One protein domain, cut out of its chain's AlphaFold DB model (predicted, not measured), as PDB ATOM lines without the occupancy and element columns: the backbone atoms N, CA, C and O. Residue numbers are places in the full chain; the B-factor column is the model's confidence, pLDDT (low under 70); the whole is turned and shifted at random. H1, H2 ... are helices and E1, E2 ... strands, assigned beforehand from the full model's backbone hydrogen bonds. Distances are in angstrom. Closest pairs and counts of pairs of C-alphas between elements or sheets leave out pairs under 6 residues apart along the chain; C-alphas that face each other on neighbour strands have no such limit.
ATOM      1  N   ASP A   7       7.029  -0.150  49.740       65.88
ATOM      2  CA  ASP A   7       7.386  -1.566  49.653       65.88
ATOM      3  C   ASP A   7       6.306  -2.422  48.959       65.88
ATOM      4  O   ASP A   7       6.618  -3.449  48.366       65.88
ATOM      5  N   GLU A   8       5.036  -2.000  48.985       70.69
ATOM      6  CA  GLU A   8       3.923  -2.735  48.359       70.69
ATOM      7  C   GLU A   8       3.966  -2.659  46.824       70.69
ATOM      8  O   GLU A   8       3.783  -3.677  46.160       70.69
ATOM      9  N   ILE A   9       4.292  -1.493  46.248       74.81
ATOM     10  CA  ILE A   9       4.441  -1.342  44.788       74.81
ATOM     11  C   ILE A   9       5.672  -2.101  44.306       74.81
ATOM     12  O   ILE A   9       5.604  -2.798  43.297       74.81
ATOM     13  N   ASP A  10       6.793  -1.994  45.023       83.12
ATOM     14  CA  ASP A  10       8.029  -2.662  44.613       83.12
ATOM     15  C   ASP A  10       7.886  -4.192  44.672       83.12
ATOM     16  O   ASP A  10       8.396  -4.872  43.786       83.12
ATOM     17  N   ASN A  11       7.110  -4.737  45.618       79.25
ATOM     18  CA  ASN A  11       6.779  -6.165  45.657       79.25
ATOM     19  C   ASN A  11       5.907  -6.618  44.474       79.25
ATOM     20  O   ASN A  11       6.209  -7.648  43.875       79.25
ATOM     21  N   ILE A  12       4.872  -5.850  44.103       80.12
ATOM     22  CA  ILE A  12       4.037  -6.146  42.919       80.12
ATOM     23  C   ILE A  12       4.889  -6.124  41.647       80.12
ATOM     24  O   ILE A  12       4.714  -6.953  40.760       80.12
ATOM     25  N   LEU A  13       5.832  -5.184  41.556       82.94
ATOM     26  CA  LEU A  13       6.731  -5.074  40.413       82.94
ATOM     27  C   LEU A  13       7.771  -6.199  40.380       82.94
ATOM     28  O   LEU A  13       8.087  -6.690  39.305       82.94
ATOM     29  N   LEU A  14       8.307  -6.630  41.520       83.69
ATOM     30  CA  LEU A  14       9.296  -7.710  41.558       83.69
ATOM     31  C   LEU A  14       8.683  -9.094  41.290       83.69
ATOM     32  O   LEU A  14       9.375  -9.941  40.732       83.69
ATOM     33  N   ASN A  15       7.407  -9.303  41.636       84.00
ATOM     34  CA  ASN A  15       6.669 -10.554  41.434       84.00
ATOM     35  C   ASN A  15       5.303 -10.272  40.792       84.00
ATOM     36  O   ASN A  15       4.278 -10.295  41.470       84.00
ATOM     37  N   ILE A  16       5.293  -9.972  39.492       83.81
ATOM     38  CA  ILE A  16       4.084  -9.535  38.780       83.81
ATOM     39  C   ILE A  16       3.064 -10.683  38.701       83.81
ATOM     40  O   ILE A  16       3.371 -11.704  38.083       83.81
ATOM     41  N   PRO A  17       1.849 -10.524  39.269       84.56
ATOM     42  CA  PRO A  17       0.809 -11.548  39.194       84.56
ATOM     43  C   PRO A  17       0.427 -11.909  37.753       84.56
ATOM     44  O   PRO A  17       0.426 -11.057  36.859       84.56
ATOM     45  N   VAL A  18       0.060 -13.175  37.536       83.81
ATOM     46  CA  VAL A  18      -0.193 -13.747  36.201       83.81
ATOM     47  C   VAL A  18      -1.322 -13.018  35.462       83.81
ATOM     48  O   VAL A  18      -1.239 -12.842  34.250       83.81
ATOM     49  N   GLU A  19      -2.331 -12.495  36.169       85.94
ATOM     50  CA  GLU A  19      -3.423 -11.698  35.580       85.94
ATOM     51  C   GLU A  19      -2.962 -10.417  34.854       85.94
ATOM     52  O   GLU A  19      -3.660  -9.899  33.968       85.94
ATOM     53  N   TYR A  20      -1.769  -9.918  35.190       91.06
ATOM     54  CA  TYR A  20      -1.148  -8.764  34.553       91.06
ATOM     55  C   TYR A  20      -0.182  -9.145  33.430       91.06
ATOM     56  O   TYR A  20       0.444  -8.262  32.845       91.06
ATOM     57  N   ILE A  21      -0.067 -10.426  33.086       88.31
ATOM     58  CA  ILE A  21       0.780 -10.927  32.004       88.31
ATOM     59  C   ILE A  21      -0.116 -11.422  30.862       88.31
ATOM     60  O   ILE A  21      -1.118 -12.098  31.069       88.31
ATOM     61  N   GLN A  22       0.213 -11.049  29.627       86.62
ATOM     62  CA  GLN A  22      -0.470 -11.506  28.416       86.62
ATOM     63  C   GLN A  22       0.492 -12.302  27.540       86.62
ATOM     64  O   GLN A  22       1.555 -11.795  27.181       86.62
ATOM     65  N   ALA A  23       0.111 -13.519  27.149       77.88
ATOM     66  CA  ALA A  23       0.844 -14.276  26.141       77.88
ATOM     67  C   ALA A  23       0.627 -13.655  24.751       77.88
ATOM     68  O   ALA A  23      -0.498 -13.338  24.364       77.88
ATOM     69  N   THR A  24       1.710 -13.464  24.002       82.12
ATOM     70  CA  THR A  24       1.685 -12.991  22.613       82.12
ATOM     71  C   THR A  24       2.583 -13.877  21.751       82.12
ATOM     72  O   THR A  24       3.452 -14.567  22.282       82.12
ATOM     73  N   LYS A  25       2.424 -13.832  20.418       67.00
ATOM     74  CA  LYS A  25       3.252 -14.611  19.472       67.00
ATOM     75  C   LYS A  25       4.768 -14.346  19.597       67.00
ATOM     76  O   LYS A  25       5.552 -15.145  19.112       67.00
ATOM     77  N   GLN A  26       5.177 -13.253  20.250       59.06
ATOM     78  CA  GLN A  26       6.577 -12.858  20.480       59.06
ATOM     79  C   GLN A  26       7.030 -13.051  21.947       59.06
ATOM     80  O   GLN A  26       8.093 -12.568  22.327       59.06
ATOM     81  N   GLY A  27       6.223 -13.712  22.791       77.81
ATOM     82  CA  GLY A  27       6.507 -13.959  24.212       77.81
ATOM     83  C   GLY A  27       5.490 -13.336  25.179       77.81
ATOM     84  O   GLY A  27       4.423 -12.859  24.782       77.81
ATOM     85  N   GLN A  28       5.804 -13.350  26.478       80.00
ATOM     86  CA  GLN A  28       4.956 -12.783  27.535       80.00
ATOM     87  C   GLN A  28       5.133 -11.260  27.652       80.00
ATOM     88  O   GLN A  28       6.249 -10.749  27.735       80.00
ATOM     89  N   LYS A  29       4.023 -10.513  27.697       85.00
ATOM     90  CA  LYS A  29       4.011  -9.049  27.815       85.00
ATOM     91  C   LYS A  29       3.218  -8.605  29.041       85.00
ATOM     92  O   LYS A  29       2.061  -8.969  29.206       85.00
ATOM     93  N   ILE A  30       3.826  -7.765  29.877       90.06
ATOM     94  CA  ILE A  30       3.171  -7.206  31.068       90.06
ATOM     95  C   ILE A  30       2.203  -6.077  30.672       90.06
ATOM     96  O   ILE A  30       2.572  -5.139  29.954       90.06
ATOM     97  N   LYS A  31       0.974  -6.141  31.188       92.31
ATOM     98  CA  LYS A  31      -0.102  -5.153  31.050       92.31
ATOM     99  C   LYS A  31       0.100  -3.990  32.030       92.31
ATOM    100  O   LYS A  31      -0.645  -3.825  32.991       92.31
ATOM    101  N   TRP A  32       1.107  -3.155  31.773       90.75
ATOM    102  CA  TRP A  32       1.466  -2.015  32.635       90.75
ATOM    103  C   TRP A  32       0.315  -1.047  32.913       90.75
ATOM    104  O   TRP A  32       0.197  -0.536  34.020       90.75
ATOM    105  N   THR A  33      -0.533  -0.804  31.914       90.81
ATOM    106  CA  THR A  33      -1.726   0.042  32.038       90.81
ATOM    107  C   THR A  33      -2.724  -0.522  33.042       90.81
ATOM    108  O   THR A  33      -3.284   0.249  33.809       90.81
ATOM    109  N   LYS A  34      -2.879  -1.853  33.084       87.75
ATOM    110  CA  LYS A  34      -3.775  -2.545  34.013       87.75
ATOM    111  C   LYS A  34      -3.242  -2.536  35.451       87.75
ATOM    112  O   LYS A  34      -3.973  -2.184  36.361       87.75
ATOM    113  N   ILE A  35      -1.947  -2.803  35.663       89.31
ATOM    114  CA  ILE A  35      -1.335  -2.679  37.008       89.31
ATOM    115  C   ILE A  35      -1.478  -1.242  37.532       89.31
ATOM    116  O   ILE A  35      -1.758  -1.010  38.706       89.31
ATOM    117  N   PHE A  36      -1.277  -0.263  36.646       87.94
ATOM    118  CA  PHE A  36      -1.379   1.146  36.992       87.94
ATOM    119  C   PHE A  36      -2.818   1.557  37.350       87.94
ATOM    120  O   PHE A  36      -2.999   2.325  38.294       87.94
ATOM    121  N   SER A  37      -3.831   1.047  36.637       89.75
ATOM    122  CA  SER A  37      -5.242   1.323  36.941       89.75
ATOM    123  C   SER A  37      -5.711   0.623  38.213       89.75
ATOM    124  O   SER A  37      -6.307   1.266  39.076       89.75
ATOM    125  N   ASP A  38      -5.397  -0.663  38.363       88.06
ATOM    126  CA  ASP A  38      -5.928  -1.510  39.439       88.06
ATOM    127  C   ASP A  38      -5.343  -1.105  40.809       88.06
ATOM    128  O   ASP A  38      -5.955  -1.313  41.857       88.06
ATOM    129  N   HIS A  39      -4.199  -0.408  40.805       84.44
ATOM    130  CA  HIS A  39      -3.552   0.162  41.987       84.44
ATOM    131  C   HIS A  39      -3.383   1.692  41.914       84.44
ATOM    132  O   HIS A  39      -2.397   2.239  42.418       84.44
ATOM    133  N   ALA A  40      -4.346   2.413  41.327       79.38
ATOM    134  CA  ALA A  40      -4.251   3.861  41.094       79.38
ATOM    135  C   ALA A  40      -3.917   4.689  42.354       79.38
ATOM    136  O   ALA A  40      -3.121   5.628  42.285       79.38
ATOM    137  N   TYR A  41      -4.456   4.325  43.527       68.94
ATOM    138  CA  TYR A  41      -4.150   5.034  44.780       68.94
ATOM    139  C   TYR A  41      -2.664   4.919  45.165       68.94
ATOM    140  O   TYR A  41      -2.068   5.889  45.640       68.94
ATOM    141  N   LEU A  42      -2.050   3.754  44.915       69.94
ATOM    142  CA  LEU A  42      -0.629   3.517  45.148       69.94
ATOM    143  C   LEU A  42       0.214   4.300  44.140       69.94
ATOM    144  O   LEU A  42       1.172   4.952  44.552       69.94
ATOM    145  N   MET A  43      -0.179   4.334  42.863       85.38
ATOM    146  CA  MET A  43       0.521   5.099  41.818       85.38
ATOM    147  C   MET A  43       0.588   6.594  42.140       85.38
ATOM    148  O   MET A  43       1.672   7.179  42.119       85.38
ATOM    149  N   VAL A  44      -0.545   7.188  42.539       69.81
ATOM    150  CA  VAL A  44      -0.620   8.596  42.962       69.81
ATOM    151  C   VAL A  44       0.262   8.838  44.188       69.81
ATOM    152  O   VAL A  44       1.023   9.806  44.221       69.81
ATOM    153  N   SER A  45       0.226   7.935  45.175       63.00
ATOM    154  CA  SER A  45       1.070   8.037  46.373       63.00
ATOM    155  C   SER A  45       2.572   7.902  46.076       63.00
ATOM    156  O   SER A  45       3.396   8.493  46.776       63.00
ATOM    157  N   ALA A  46       2.919   7.179  45.008       60.28
ATOM    158  CA  ALA A  46       4.274   6.948  44.527       60.28
ATOM    159  C   ALA A  46       4.729   7.956  43.458       60.28
ATOM    160  O   ALA A  46       5.805   7.809  42.879       60.28
ATOM    161  N   GLY A  47       3.918   8.976  43.161       69.50
ATOM    162  CA  GLY A  47       4.236   9.976  42.142       69.50
ATOM    163  C   GLY A  47       4.424   9.396  40.736       69.50
ATOM    164  O   GLY A  47       5.078  10.025  39.906       69.50
ATOM    165  N   LEU A  48       3.885   8.202  40.465       78.44
ATOM    166  CA  LEU A  48       3.865   7.604  39.137       78.44
ATOM    167  C   LEU A  48       2.601   8.100  38.441       78.44
ATOM    168  O   LEU A  48       1.491   7.781  38.853       78.44
ATOM    169  N   LEU A  49       2.777   8.922  37.411       82.50
ATOM    170  CA  LEU A  49       1.699   9.634  36.721       82.50
ATOM    171  C   LEU A  49       1.200   8.891  35.484       82.50
ATOM    172  O   LEU A  49       0.119   9.184  34.983       82.50
ATOM    173  N   ASN A  50       1.984   7.943  34.973       86.12
ATOM    174  CA  ASN A  50       1.582   7.121  33.844       86.12
ATOM    175  C   ASN A  50       2.229   5.722  33.880       86.12
ATOM    176  O   ASN A  50       3.265   5.520  34.527       86.12
ATOM    177  N   PRO A  51       1.662   4.754  33.135       88.88
ATOM    178  CA  PRO A  51       2.178   3.385  33.065       88.88
ATOM    179  C   PRO A  51       3.626   3.282  32.566       88.88
ATOM    180  O   PRO A  51       4.340   2.343  32.918       88.88
ATOM    181  N   THR A  52       4.096   4.248  31.771       87.81
ATOM    182  CA  THR A  52       5.475   4.278  31.266       87.81
ATOM    183  C   THR A  52       6.474   4.478  32.403       87.81
ATOM    184  O   THR A  52       7.486   3.783  32.456       87.81
ATOM    185  N   GLN A  53       6.172   5.359  33.360       84.56
ATOM    186  CA  GLN A  53       7.005   5.564  34.550       84.56
ATOM    187  C   GLN A  53       7.041   4.319  35.447       84.56
ATOM    188  O   GLN A  53       8.105   3.962  35.957       84.56
ATOM    189  N   LEU A  54       5.911   3.615  35.581       87.19
ATOM    190  CA  LEU A  54       5.835   2.343  36.305       87.19
ATOM    191  C   LEU A  54       6.709   1.263  35.643       87.19
ATOM    192  O   LEU A  54       7.484   0.584  36.317       87.19
ATOM    193  N   ARG A  55       6.665   1.167  34.307       88.19
ATOM    194  CA  ARG A  55       7.517   0.263  33.519       88.19
ATOM    195  C   ARG A  55       9.004   0.584  33.672       88.19
ATOM    196  O   ARG A  55       9.820  -0.330  33.791       88.19
ATOM    197  N   THR A  56       9.369   1.867  33.676       85.25
ATOM    198  CA  THR A  56      10.753   2.297  33.915       85.25
ATOM    199  C   THR A  56      11.204   1.896  35.316       85.25
ATOM    200  O   THR A  56      12.285   1.337  35.462       85.25
ATOM    201  N   ARG A  57      10.357   2.087  36.335       82.62
ATOM    202  CA  ARG A  57      10.654   1.674  37.714       82.62
ATOM    203  C   ARG A  57      10.883   0.168  37.827       82.62
ATOM    204  O   ARG A  57      11.873  -0.238  38.427       82.62
ATOM    205  N   HIS A  58      10.022  -0.641  37.213       86.38
ATOM    206  CA  HIS A  58      10.202  -2.091  37.157       86.38
ATOM    207  C   HIS A  58      11.559  -2.487  36.559       86.38
ATOM    208  O   HIS A  58      12.284  -3.281  37.151       86.38
ATOM    209  N   ARG A  59      11.947  -1.885  35.425       81.19
ATOM    210  CA  ARG A  59      13.261  -2.129  34.805       81.19
ATOM    211  C   ARG A  59      14.410  -1.766  35.743       81.19
ATOM    212  O   ARG A  59      15.352  -2.536  35.881       81.19
ATOM    213  N   THR A  60      14.317  -0.629  36.428       80.31
ATOM    214  CA  THR A  60      15.334  -0.208  37.401       80.31
ATOM    215  C   THR A  60      15.433  -1.165  38.592       80.31
ATOM    216  O   THR A  60      16.523  -1.349  39.129       80.31
ATOM    217  N   LEU A  61      14.320  -1.775  39.012       74.94
ATOM    218  CA  LEU A  61      14.296  -2.786  40.074       74.94
ATOM    219  C   LEU A  61      14.911  -4.113  39.613       74.94
ATOM    220  O   LEU A  61      15.704  -4.689  40.353       74.94
ATOM    221  N   GLN A  62      14.617  -4.565  38.388       73.50
ATOM    222  CA  GLN A  62      15.242  -5.767  37.826       73.50
ATOM    223  C   GLN A  62      16.756  -5.597  37.632       73.50
ATOM    224  O   GLN A  62      17.519  -6.484  38.000       73.50
ATOM    225  N   ASN A  63      17.203  -4.420  37.184       65.69
ATOM    226  CA  ASN A  63      18.624  -4.106  36.988       65.69
ATOM    227  C   ASN A  63      19.427  -3.956  38.298       65.69
ATOM    228  O   ASN A  63      20.630  -3.710  38.252       65.69
TER     229      ASN A  63
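This is residues 7 to 63 of the 1084 residues of the protein "Reverse transcriptase domain-containing protein" of Strongyloides papillosus (UniProt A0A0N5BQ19). A two-stranded hairpin, E1 and E2, reaches out from one end of a small body of four short helices, and its tip, residues 23 to 28, sticks out free. In the body the longest helix, H4, meets H2 with residues 51 to 55 and H1 with residues 58 to 62, at large angles to both, while H3 sits at the end of the body away from the hairpin, close to H1 and H2. The printed part has 57 residues, with four named helices and two named strands in the order H1, E1, E2, H2, H3, H4 along the chain; the sheet has the order E1, E2 and is antiparallel. The class is mostly helix, with 33 residues in helices and 8 in strands. The whole is compact, with a radius of gyration of the C-alphas of 11.1 A and spans of 35 by 24 by 17 A, the hairpin lying at one end of the long axis.

Strand E1 is residues 21 to 24, 9.7 A from first to last C-alpha, and begins with C-alpha 21 at (0.780, -10.927, 32.004). Strand E2 is residues 27 to 30 and measures 10.2 A. After Lys 31, helix H2 takes residues 32 to 38, 10.1 A long. Helix H3, residues 40 to 45, follows after His 39 and measures 8.6 A. Helix H4, residues 51 to 62, is 16.6 A long, and its last C-alpha, that of Gln 62, is at (15.242, -5.767, 37.826). Helix H1 comes before the sheet in the chain, with residues 7 to 14 and a length of 10.3 A; its first C-alpha, that of Asp 7, is at (7.386, -1.566, 49.653).

E1 and E2 form a hairpin of antiparallel neighbours, with 146 degrees between their N-to-C directions. The C-alphas of Ile 21 and Ile 30, which face each other, are 4.5 A apart. Across the pair, N 22 and O 29 are within hydrogen-bond range at 2.8 A, and N 24 and O 27 at 2.9 A. A tight link of one residue, Lys 31, joins E2 to H2. H2 touches H4, which takes part with residues 51 to 55 alone; the closest C-alphas, those of Thr 33 and Pro 51, are 5.2 A apart. Their lines are only just about perpendicular, at 72 degrees. H4 touches H1 with residues 58 to 62 alone, and the closest C-alphas, those of Leu 13 and His 58, are 5.6 A apart. H1 and H4 are about perpendicular, at 81 degrees. H1 and H2 are apart. H3 is close to H2 but not clearly touching it: the closest C-alphas, those of Phe 36 and Met 43, are 6.5 A apart, and the helices are about perpendicular at 86 degrees. H3 is also close to H1 but not clearly touching, with the C-alphas of Ile 9 and Leu 42 closest at 7.0 A; the two run opposite ways at a steep tilt of 58 degrees. H3 and H4 are only just apart, their closest C-alphas 8.1 A from each other. In H1, H2, H3 and H4, every O i to N i+4 pair is within hydrogen-bond range.

The two C-alphas farthest apart, those of Lys 25 and Ser 45, are 35.2 A from each other. The first and last printed C-alphas, those of Asp 7 and Asn 63, are 17.1 A apart. The printed part has no cut. No link is long; the link from H1 to E1, six residues, is short, and the other links are tight. The mean pLDDT of the printed part is 80.9. It is under 70 at residue 7, residues 25 to 26, residues 41 to 42, residues 44 to 47 and residue 63.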